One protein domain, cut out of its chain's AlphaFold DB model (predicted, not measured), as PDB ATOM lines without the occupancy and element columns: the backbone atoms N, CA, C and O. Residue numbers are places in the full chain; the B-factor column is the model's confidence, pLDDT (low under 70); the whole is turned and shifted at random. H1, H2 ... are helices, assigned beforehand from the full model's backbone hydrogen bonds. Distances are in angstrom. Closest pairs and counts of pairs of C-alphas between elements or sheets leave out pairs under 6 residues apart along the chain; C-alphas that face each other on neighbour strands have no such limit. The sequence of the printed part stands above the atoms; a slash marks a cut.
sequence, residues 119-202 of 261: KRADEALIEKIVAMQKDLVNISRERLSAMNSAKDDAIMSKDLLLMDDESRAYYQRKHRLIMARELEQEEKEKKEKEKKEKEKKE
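What this domain is: This is residues 119 to 202 of the 261 residues of the protein "NAM-associated domain-containing protein" of Puccinia graminis f. sp. tritici (UniProt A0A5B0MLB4). Two long helices, H1 and then H2, make an open V, a helical hairpin whose arms come together near the link and spread apart toward the two printed ends. Residues 119 to 148 of H1 and 180 to 202 of H2 stand free. The printed part has 84 residues, with two named helices and no named strand, class all helix. It is extended, with a radius of gyration of the C-alphas of 21.1 A, and flat, spanning 69 by 35 by 14 A.

Where its parts are: H1 runs from Lys 119, C-alpha at (193.744, 209.197, 268.729), to Met 156, 54.7 A from first to last C-alpha. H2 runs from Asp 165 to Glu 202, C-alpha at (213.075, 203.725, 302.263), 55.5 A long.

How they stand to each other: H1 and H2 touch through residues 152 to 156 and 171 to 178 alone; the closest C-alphas, of Met 156 and His 175, are 6.0 A apart. They run opposite ways at a steep tilt of 39 degrees. In H1 and H2 every O i to N i+4 pair is within hydrogen-bond range.

The domain as a whole: The C-alphas farthest apart, of Lys 119 and Asp 164, are 68.7 A apart. The printed part has no cut, and the link from H1 to H2, 8 residues, is short. Mean pLDDT of the printed part is 94.7; no printed residue is under 70.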
ATOM      1  N   LYS A 119     192.407 209.472 268.177       81.50
ATOM      2  CA  LYS A 119     193.744 209.197 268.729       81.50
ATOM      3  C   LYS A 119     193.713 208.402 270.029       81.50
ATOM      4  O   LYS A 119     194.446 207.432 270.148       81.50
ATOM      5  N   ARG A 120     192.828 208.752 270.970       81.44
ATOM      6  CA  ARG A 120     192.690 207.995 272.226       81.44
ATOM      7  C   ARG A 120     192.212 206.560 271.997       81.44
ATOM      8  O   ARG A 120     192.640 205.655 272.702       81.44
ATOM      9  N   ALA A 121     191.321 206.347 271.028       86.75
ATOM     10  CA  ALA A 121     190.866 205.005 270.670       86.75
ATOM     11  C   ALA A 121     191.986 204.181 270.010       86.75
ATOM     12  O   ALA A 121     192.135 202.999 270.319       86.75
ATOM     13  N   ASP A 122     192.791 204.809 269.150       89.88
ATOM     14  CA  ASP A 122     193.934 204.175 268.492       89.88
ATOM     15  C   ASP A 122     195.058 203.862 269.499       89.88
ATOM     16  O   ASP A 122     195.616 202.768 269.473       89.88
ATOM     17  N   GLU A 123     195.344 204.766 270.440       92.75
ATOM     18  CA  GLU A 123     196.289 204.549 271.548       92.75
ATOM     19  C   GLU A 123     195.847 203.378 272.436       92.75
ATOM     20  O   GLU A 123     196.624 202.449 272.658       92.75
ATOM     21  N   ALA A 124     194.573 203.342 272.844       93.12
ATOM     22  CA  ALA A 124     194.023 202.228 273.618       93.12
ATOM     23  C   ALA A 124     194.083 200.889 272.853       93.12
ATOM     24  O   ALA A 124     194.304 199.827 273.442       93.12
ATOM     25  N   LEU A 125     193.902 200.916 271.528       95.62
ATOM     26  CA  LEU A 125     194.053 199.731 270.685       95.62
ATOM     27  C   LEU A 125     195.512 199.257 270.634       95.62
ATOM     28  O   LEU A 125     195.763 198.057 270.751       95.62
ATOM     29  N   ILE A 126     196.466 200.177 270.478       96.25
ATOM     30  CA  ILE A 126     197.901 199.866 270.464       96.25
ATOM     31  C   ILE A 126     198.321 199.259 271.802       96.25
ATOM     32  O   ILE A 126     198.963 198.209 271.812       96.25
ATOM     33  N   GLU A 127     197.908 199.848 272.924       97.00
ATOM     34  CA  GLU A 127     198.176 199.305 274.259       97.00
ATOM     35  C   GLU A 127     197.646 197.878 274.407       97.00
ATOM     36  O   GLU A 127     198.365 196.991 274.872       97.00
ATOM     37  N   LYS A 128     196.422 197.619 273.934       97.69
ATOM     38  CA  LYS A 128     195.835 196.277 273.953       97.69
ATOM     39  C   LYS A 128     196.639 195.281 273.117       97.69
ATOM     40  O   LYS A 128     196.856 194.153 273.555       97.69
ATOM     41  N   ILE A 129     197.097 195.682 271.931       97.38
ATOM     42  CA  ILE A 129     197.929 194.831 271.068       97.38
ATOM     43  C   ILE A 129     199.266 194.527 271.749       97.38
ATOM     44  O   ILE A 129     199.688 193.371 271.775       97.38
ATOM     45  N   VAL A 130     199.916 195.537 272.329       98.06
ATOM     46  CA  VAL A 130     201.189 195.371 273.043       98.06
ATOM     47  C   VAL A 130     201.020 194.453 274.253       98.06
ATOM     48  O   VAL A 130     201.840 193.556 274.453       98.06
ATOM     49  N   ALA A 131     199.941 194.614 275.023       98.00
ATOM     50  CA  ALA A 131     199.620 193.734 276.143       98.00
ATOM     51  C   ALA A 131     199.446 192.279 275.682       98.00
ATOM     52  O   ALA A 131     200.105 191.386 276.207       98.00
ATOM     53  N   MET A 132     198.662 192.043 274.625       97.69
ATOM     54  CA  MET A 132     198.482 190.699 274.067       97.69
ATOM     55  C   MET A 132     199.794 190.086 273.556       97.69
ATOM     56  O   MET A 132     200.035 188.894 273.745       97.69
ATOM     57  N   GLN A 133     200.658 190.875 272.911       97.94
ATOM     58  CA  GLN A 133     201.974 190.406 272.465       97.94
ATOM     59  C   GLN A 133     202.872 190.039 273.649       97.94
ATOM     60  O   GLN A 133     203.544 189.006 273.615       97.94
ATOM     61  N   LYS A 134     202.861 190.855 274.707       98.31
ATOM     62  CA  LYS A 134     203.592 190.585 275.945       98.31
ATOM     63  C   LYS A 134     203.110 189.291 276.598       98.31
ATOM     64  O   LYS A 134     203.943 188.460 276.952       98.31
ATOM     65  N   ASP A 135     201.800 189.089 276.684       97.88
ATOM     66  CA  ASP A 135     201.209 187.867 277.235       97.88
ATOM     67  C   ASP A 135     201.604 186.641 276.416       97.88
ATOM     68  O   ASP A 135     202.034 185.634 276.972       97.88
ATOM     69  N   LEU A 136     201.563 186.736 275.085       97.75
ATOM     70  CA  LEU A 136     201.978 185.638 274.215       97.75
ATOM     71  C   LEU A 136     203.452 185.260 274.428       97.75
ATOM     72  O   LEU A 136     203.792 184.078 274.526       97.75
ATOM     73  N   VAL A 137     204.332 186.259 274.530       98.19
ATOM     74  CA  VAL A 137     205.754 186.038 274.819       98.19
ATOM     75  C   VAL A 137     205.935 185.428 276.210       98.19
ATOM     76  O   VAL A 137     206.718 184.485 276.354       98.19
ATOM     77  N   ASN A 138     205.201 185.899 277.216       98.06
ATOM     78  CA  ASN A 138     205.256 185.353 278.570       98.06
ATOM     79  C   ASN A 138     204.819 183.888 278.611       98.06
ATOM     80  O   ASN A 138     205.590 183.053 279.079       98.06
ATOM     81  N   ILE A 139     203.681 183.544 278.002       97.56
ATOM     82  CA  ILE A 139     203.201 182.158 277.899       97.56
ATOM     83  C   ILE A 139     204.250 181.271 277.218       97.56
ATOM     84  O   ILE A 139     204.516 180.149 277.652       97.56
ATOM     85  N   SER A 140     204.890 181.762 276.150       97.44
ATOM     86  CA  SER A 140     205.936 181.002 275.456       97.44
ATOM     87  C   SER A 140     207.156 180.736 276.347       97.44
ATOM     88  O   SER A 140     207.697 179.626 276.345       97.44
ATOM     89  N   ARG A 141     207.554 181.730 277.151       97.88
ATOM     90  CA  ARG A 141     208.662 181.632 278.103       97.88
ATOM     91  C   ARG A 141     208.325 180.663 279.227       97.88
ATOM     92  O   ARG A 141     209.135 179.790 279.516       97.88
ATOM     93  N   GLU A 142     207.139 180.776 279.813       97.38
ATOM     94  CA  GLU A 142     206.651 179.882 280.866       97.38
ATOM     95  C   GLU A 142     206.609 178.434 280.387       97.38
ATOM     96  O   GLU A 142     207.134 177.544 281.055       97.38
ATOM     97  N   ARG A 143     206.084 178.194 279.180       97.56
ATOM     98  CA  ARG A 143     206.062 176.857 278.584       97.56
ATOM     99  C   ARG A 143     207.468 176.292 278.381       97.56
ATOM    100  O   ARG A 143     207.689 175.104 278.625       97.56
ATOM    101  N   LEU A 144     208.417 177.114 277.929       96.50
ATOM    102  CA  LEU A 144     209.812 176.701 277.769       96.50
ATOM    103  C   LEU A 144     210.458 176.375 279.123       96.50
ATOM    104  O   LEU A 144     211.123 175.346 279.242       96.50
ATOM    105  N   SER A 145     210.229 177.208 280.139       95.50
ATOM    106  CA  SER A 145     210.710 176.976 281.502       95.50
ATOM    107  C   SER A 145     210.130 175.695 282.100       95.50
ATOM    108  O   SER A 145     210.893 174.862 282.580       95.50
ATOM    109  N   ALA A 146     208.818 175.471 281.986       96.94
ATOM    110  CA  ALA A 146     208.155 174.260 282.472       96.94
ATOM    111  C   ALA A 146     208.699 172.995 281.791       96.94
ATOM    112  O   ALA A 146     208.980 171.994 282.444       96.94
ATOM    113  N   MET A 147     208.914 173.049 280.475       97.19
ATOM    114  CA  MET A 147     209.517 171.941 279.735       97.19
ATOM    115  C   MET A 147     210.966 171.674 280.162       97.19
ATOM    116  O   MET A 147     211.384 170.520 280.188       97.19
ATOM    117  N   ASN A 148     211.749 172.712 280.460       94.31
ATOM    118  CA  ASN A 148     213.115 172.532 280.950       94.31
ATOM    119  C   ASN A 148     213.135 171.966 282.376       94.31
ATOM    120  O   ASN A 148     213.898 171.039 282.617       94.31
ATOM    121  N   SER A 149     212.242 172.427 283.256       95.50
ATOM    122  CA  SER A 149     212.048 171.846 284.592       95.50
ATOM    123  C   SER A 149     211.713 170.358 284.500       95.50
ATOM    124  O   SER A 149     212.407 169.541 285.084       95.50
ATOM    125  N   ALA A 150     210.747 169.978 283.657       96.69
ATOM    126  CA  ALA A 150     210.367 168.575 283.486       96.69
ATOM    127  C   ALA A 150     211.519 167.691 282.964       96.69
ATOM    128  O   ALA A 150     211.607 166.508 283.296       96.69
ATOM    129  N   LYS A 151     212.416 168.243 282.134       96.06
ATOM    130  CA  LYS A 151     213.633 167.536 281.696       96.06
ATOM    131  C   LYS A 151     214.616 167.359 282.844       96.06
ATOM    132  O   LYS A 151     215.199 166.286 282.963       96.06
ATOM    133  N   ASP A 152     214.811 168.397 283.648       96.31
ATOM    134  CA  ASP A 152     215.691 168.343 284.810       96.31
ATOM    135  C   ASP A 152     215.141 167.344 285.848       96.31
ATOM    136  O   ASP A 152     215.889 166.477 286.295       96.31
ATOM    137  N   ASP A 153     213.828 167.321 286.095       96.25
ATOM    138  CA  ASP A 153     213.152 166.332 286.951       96.25
ATOM    139  C   ASP A 153     213.358 164.893 286.455       96.25
ATOM    140  O   ASP A 153     213.643 163.978 287.233       96.25
ATOM    141  N   ALA A 154     213.267 164.670 285.142       96.75
ATOM    142  CA  ALA A 154     213.519 163.360 284.542       96.75
ATOM    143  C   ALA A 154     214.979 162.898 284.716       96.75
ATOM    144  O   ALA A 154     215.255 161.700 284.782       96.75
ATOM    145  N   ILE A 155     215.927 163.837 284.787       95.88
ATOM    146  CA  ILE A 155     217.335 163.547 285.076       95.88
ATOM    147  C   ILE A 155     217.513 163.272 286.575       95.88
ATOM    148  O   ILE A 155     218.180 162.299 286.930       95.88
ATOM    149  N   MET A 156     216.924 164.095 287.448       94.81
ATOM    150  CA  MET A 156     217.023 163.983 288.912       94.81
ATOM    151  C   MET A 156     216.385 162.697 289.450       94.81
ATOM    152  O   MET A 156     216.939 162.067 290.344       94.81
ATOM    153  N   SER A 157     215.280 162.252 288.851       95.31
ATOM    154  CA  SER A 157     214.550 161.034 289.240       95.31
ATOM    155  C   SER A 157     215.195 159.719 288.782       95.31
ATOM    156  O   SER A 157     214.652 158.645 289.042       95.31
ATOM    157  N   LYS A 158     216.332 159.757 288.076       93.69
ATOM    158  CA  LYS A 158     216.941 158.542 287.530       93.69
ATOM    159  C   LYS A 158     217.671 157.732 288.605       93.69
ATOM    160  O   LYS A 158     218.652 158.197 289.181       93.69
ATOM    161  N   ASP A 159     217.260 156.477 288.786       93.50
ATOM    162  CA  ASP A 159     217.931 155.538 289.690       93.50
ATOM    163  C   ASP A 159     219.328 155.165 289.190       93.50
ATOM    164  O   ASP A 159     219.504 154.450 288.201       93.50
ATOM    165  N   LEU A 160     220.340 155.626 289.919       92.31
ATOM    166  CA  LEU A 160     221.738 155.433 289.543       92.31
ATOM    167  C   LEU A 160     222.270 154.041 289.886       92.31
ATOM    168  O   LEU A 160     223.258 153.615 289.300       92.31
ATOM    169  N   LEU A 161     221.641 153.322 290.823       90.75
ATOM    170  CA  LEU A 161     222.164 152.061 291.365       90.75
ATOM    171  C   LEU A 161     222.280 150.952 290.319       90.75
ATOM    172  O   LEU A 161     223.272 150.225 290.337       90.75
ATOM    173  N   LEU A 162     221.320 150.872 289.398       90.94
ATOM    174  CA  LEU A 162     221.250 149.834 288.368       90.94
ATOM    175  C   LEU A 162     222.051 150.155 287.092       90.94
ATOM    176  O   LEU A 162     222.012 149.369 286.148       90.94
ATOM    177  N   MET A 163     222.721 151.310 287.030       92.56
ATOM    178  CA  MET A 163     223.440 151.764 285.834       92.56
ATOM    179  C   MET A 163     224.915 151.354 285.847       92.56
ATOM    180  O   MET A 163     225.518 151.173 286.907       92.56
ATOM    181  N   ASP A 164     225.506 151.254 284.661       96.19
ATOM    182  CA  ASP A 164     226.952 151.152 284.478       96.19
ATOM    183  C   ASP A 164     227.675 152.404 285.004       96.19
ATOM    184  O   ASP A 164     227.080 153.476 285.171       96.19
ATOM    185  N   ASP A 165     228.969 152.271 285.285       96.25
ATOM    186  CA  ASP A 165     229.761 153.336 285.908       96.25
ATOM    187  C   ASP A 165     229.846 154.602 285.043       96.25
ATOM    188  O   ASP A 165     229.855 155.719 285.574       96.25
ATOM    189  N   GLU A 166     229.848 154.454 283.717       94.31
ATOM    190  CA  GLU A 166     229.928 155.578 282.786       94.31
ATOM    191  C   GLU A 166     228.616 156.379 282.765       94.31
ATOM    192  O   GLU A 166     228.623 157.598 282.983       94.31
ATOM    193  N   SER A 167     227.472 155.702 282.623       94.44
ATOM    194  CA  SER A 167     226.149 156.333 282.736       94.44
ATOM    195  C   SER A 167     225.942 156.989 284.102       94.44
ATOM    196  O   SER A 167     225.450 158.119 284.196       94.44
ATOM    197  N   ARG A 168     226.362 156.325 285.181       95.75
ATOM    198  CA  ARG A 168     226.277 156.854 286.547       95.75
ATOM    199  C   ARG A 168     227.040 158.171 286.685       95.75
ATOM    200  O   ARG A 168     226.493 159.146 287.204       95.75
ATOM    201  N   ALA A 169     228.270 158.234 286.175       96.19
ATOM    202  CA  ALA A 169     229.079 159.450 286.194       96.19
ATOM    203  C   ALA A 169     228.435 160.596 285.390       96.19
ATOM    204  O   ALA A 169     228.482 161.757 285.818       96.19
ATOM    205  N   TYR A 170     227.798 160.284 284.254       96.06
ATOM    206  CA  TYR A 170     227.057 161.262 283.455       96.06
ATOM    207  C   TYR A 170     225.911 161.903 284.251       96.06
ATOM    208  O   TYR A 170     225.859 163.133 284.372       96.06
ATOM    209  N   TYR A 171     225.024 161.096 284.839       96.44
ATOM    210  CA  TYR A 171     223.873 161.617 285.579       96.44
ATOM    211  C   TYR A 171     224.285 162.347 286.859       96.44
ATOM    212  O   TYR A 171     223.759 163.420 287.125       96.44
ATOM    213  N   GLN A 172     225.302 161.877 287.586       95.56
ATOM    214  CA  GLN A 172     225.835 162.606 288.747       95.56
ATOM    215  C   GLN A 172     226.394 163.984 288.378       95.56
ATOM    216  O   GLN A 172     226.278 164.948 289.139       95.56
ATOM    217  N   ARG A 173     227.043 164.109 287.212       96.19
ATOM    218  CA  ARG A 173     227.487 165.416 286.710       96.19
ATOM    219  C   ARG A 173     226.287 166.301 286.380       96.19
ATOM    220  O   ARG A 173     226.307 167.483 286.710       96.19
ATOM    221  N   LYS A 174     225.248 165.741 285.756       96.75
ATOM    222  CA  LYS A 174     224.017 166.471 285.444       96.75
ATOM    223  C   LYS A 174     223.263 166.912 286.700       96.75
ATOM    224  O   LYS A 174     222.908 168.082 286.761       96.75
ATOM    225  N   HIS A 175     223.120 166.056 287.713       96.44
ATOM    226  CA  HIS A 175     222.530 166.408 289.012       96.44
ATOM    227  C   HIS A 175     223.234 167.613 289.624       96.44
ATOM    228  O   HIS A 175     222.591 168.599 289.954       96.44
ATOM    229  N   ARG A 176     224.572 167.593 289.681       96.50
ATOM    230  CA  ARG A 176     225.348 168.730 290.203       96.50
ATOM    231  C   ARG A 176     225.093 170.029 289.441       96.50
ATOM    232  O   ARG A 176     225.018 171.083 290.059       96.50
ATOM    233  N   LEU A 177     224.961 169.962 288.117       96.69
ATOM    234  CA  LEU A 177     224.662 171.138 287.296       96.69
ATOM    235  C   LEU A 177     223.240 171.671 287.523       96.69
ATOM    236  O   LEU A 177     223.047 172.882 287.472       96.69
ATOM    237  N   ILE A 178     222.266 170.787 287.749       96.06
ATOM    238  CA  ILE A 178     220.880 171.167 288.058       96.06
ATOM    239  C   ILE A 178     220.839 171.857 289.427       96.06
ATOM    240  O   ILE A 178     220.446 173.017 289.496       96.06
ATOM    241  N   MET A 179     221.399 171.224 290.462       94.31
ATOM    242  CA  MET A 179     221.467 171.799 291.812       94.31
ATOM    243  C   MET A 179     222.195 173.151 291.846       94.31
ATOM    244  O   MET A 179     221.770 174.074 292.532       94.31
ATOM    245  N   ALA A 180     223.292 173.302 291.095       95.94
ATOM    246  CA  ALA A 180     224.017 174.572 291.029       95.94
ATOM    247  C   ALA A 180     223.169 175.700 290.415       95.94
ATOM    248  O   ALA A 180     223.246 176.841 290.868       95.94
ATOM    249  N   ARG A 181     222.352 175.383 289.402       93.12
ATOM    250  CA  ARG A 181     221.445 176.348 288.770       93.12
ATOM    251  C   ARG A 181     220.323 176.769 289.720       93.12
ATOM    252  O   ARG A 181     219.998 177.950 289.768       93.12
ATOM    253  N   GLU A 182     219.760 175.821 290.466       92.00
ATOM    254  CA  GLU A 182     218.716 176.085 291.466       92.00
ATOM    255  C   GLU A 182     219.232 176.999 292.581       92.00
ATOM    256  O   GLU A 182     218.608 178.017 292.872       92.00
ATOM    257  N   LEU A 183     220.426 176.721 293.114       92.69
ATOM    258  CA  LEU A 183     221.061 177.572 294.126       92.69
ATOM    259  C   LEU A 183     221.308 179.004 293.626       92.69
ATOM    260  O   LEU A 183     221.068 179.967 294.354       92.69
ATOM    261  N   GLU A 184     221.757 179.171 292.378       93.00
ATOM    262  CA  GLU A 184     221.942 180.502 291.786       93.00
ATOM    263  C   GLU A 184     220.605 181.256 291.651       93.00
ATOM    264  O   GLU A 184     220.543 182.477 291.825       93.00
ATOM    265  N   GLN A 185     219.524 180.540 291.339       88.50
ATOM    266  CA  GLN A 185     218.191 181.114 291.204       88.50
ATOM    267  C   GLN A 185     217.623 181.541 292.565       88.50
ATOM    268  O   GLN A 185     217.147 182.671 292.690       88.50
ATOM    269  N   GLU A 186     217.776 180.715 293.600       90.75
ATOM    270  CA  GLU A 186     217.421 181.064 294.981       90.75
ATOM    271  C   GLU A 186     218.202 182.285 295.490       90.75
ATOM    272  O   GLU A 186     217.634 183.172 296.134       90.75
ATOM    273  N   GLU A 187     219.498 182.387 295.173       93.62
ATOM    274  CA  GLU A 187     220.313 183.546 295.546       93.62
ATOM    275  C   GLU A 187     219.820 184.829 294.858       93.62
ATOM    276  O   GLU A 187     219.726 185.883 295.497       93.62
ATOM    277  N   LYS A 188     219.465 184.750 293.569       93.19
ATOM    278  CA  LYS A 188     218.884 185.878 292.823       93.19
ATOM    279  C   LYS A 188     217.544 186.307 293.410       93.19
ATOM    280  O   LYS A 188     217.344 187.501 293.626       93.19
ATOM    281  N   GLU A 189     216.666 185.363 293.734       91.62
ATOM    282  CA  GLU A 189     215.382 185.661 294.373       91.62
ATOM    283  C   GLU A 189     215.559 186.287 295.758       91.62
ATOM    284  O   GLU A 189     214.849 187.231 296.109       91.62
ATOM    285  N   LYS A 190     216.528 185.809 296.546       93.31
ATOM    286  CA  LYS A 190     216.853 186.392 297.852       93.31
ATOM    287  C   LYS A 190     217.370 187.825 297.714       93.31
ATOM    288  O   LYS A 190     216.894 188.706 298.427       93.31
ATOM    289  N   LYS A 191     218.279 188.077 296.765       93.50
ATOM    290  CA  LYS A 191     218.786 189.424 296.449       93.50
ATOM    291  C   LYS A 191     217.670 190.361 295.981       93.50
ATOM    292  O   LYS A 191     217.640 191.526 296.374       93.50
ATOM    293  N   GLU A 192     216.738 189.871 295.168       93.44
ATOM    294  CA  GLU A 192     215.589 190.658 294.714       93.44
ATOM    295  C   GLU A 192     214.630 190.988 295.866       93.44
ATOM    296  O   GLU A 192     214.208 192.139 295.999       93.44
ATOM    297  N   LYS A 193     214.320 190.012 296.728       92.69
ATOM    298  CA  LYS A 193     213.499 190.219 297.933       92.69
ATOM    299  C   LYS A 193     214.139 191.236 298.875       92.69
ATOM    300  O   LYS A 193     213.459 192.164 299.300       92.69
ATOM    301  N   GLU A 194     215.444 191.126 299.124       94.31
ATOM    302  CA  GLU A 194     216.190 192.086 299.945       94.31
ATOM    303  C   GLU A 194     216.152 193.500 299.342       94.31
ATOM    304  O   GLU A 194     215.936 194.478 300.058       94.31
ATOM    305  N   LYS A 195     216.307 193.629 298.018       93.62
ATOM    306  CA  LYS A 195     216.204 194.925 297.334       93.62
ATOM    307  C   LYS A 195     214.804 195.532 297.478       93.62
ATOM    308  O   LYS A 195     214.697 196.711 297.809       93.62
ATOM    309  N   LYS A 196     213.747 194.739 297.268       93.56
ATOM    310  CA  LYS A 196     212.352 195.188 297.437       93.56
ATOM    311  C   LYS A 196     212.055 195.594 298.879       93.56
ATOM    312  O   LYS A 196     211.359 196.579 299.102       93.56
ATOM    313  N   GLU A 197     212.597 194.870 299.857       94.62
ATOM    314  CA  GLU A 197     212.447 195.210 301.273       94.62
ATOM    315  C   GLU A 197     213.140 196.534 301.619       94.62
ATOM    316  O   GLU A 197     212.543 197.378 302.285       94.62
ATOM    317  N   LYS A 198     214.369 196.753 301.129       94.06
ATOM    318  CA  LYS A 198     215.086 198.027 301.306       94.06
ATOM    319  C   LYS A 198     214.335 199.195 300.669       94.06
ATOM    320  O   LYS A 198     214.176 200.222 301.315       94.06
ATOM    321  N   GLU A 199     213.825 199.021 299.448       95.00
ATOM    322  CA  GLU A 199     213.033 200.052 298.764       95.00
ATOM    323  C   GLU A 199     211.739 200.376 299.526       95.00
ATOM    324  O   GLU A 199     211.372 201.544 299.660       95.00
ATOM    325  N   LYS A 200     211.060 199.358 300.069       93.88
ATOM    326  CA  LYS A 200     209.864 199.556 300.897       93.88
ATOM    327  C   LYS A 200     210.190 200.338 302.172       93.88
ATOM    328  O   LYS A 200     209.505 201.312 302.459       93.88
ATOM    329  N   LYS A 201     211.247 199.949 302.894       93.75
ATOM    330  CA  LYS A 201     211.708 200.649 304.106       93.75
ATOM    331  C   LYS A 201     212.103 202.099 303.820       93.75
ATOM    332  O   LYS A 201     211.836 202.975 304.631       93.75
ATOM    333  N   GLU A 202     212.723 202.363 302.672       94.12
ATOM    334  CA  GLU A 202     213.075 203.725 302.263       94.12
ATOM    335  C   GLU A 202     211.833 204.577 301.970       94.12
ATOM    336  O   GLU A 202     211.770 205.728 302.400       94.12
TER     337      GLU A 202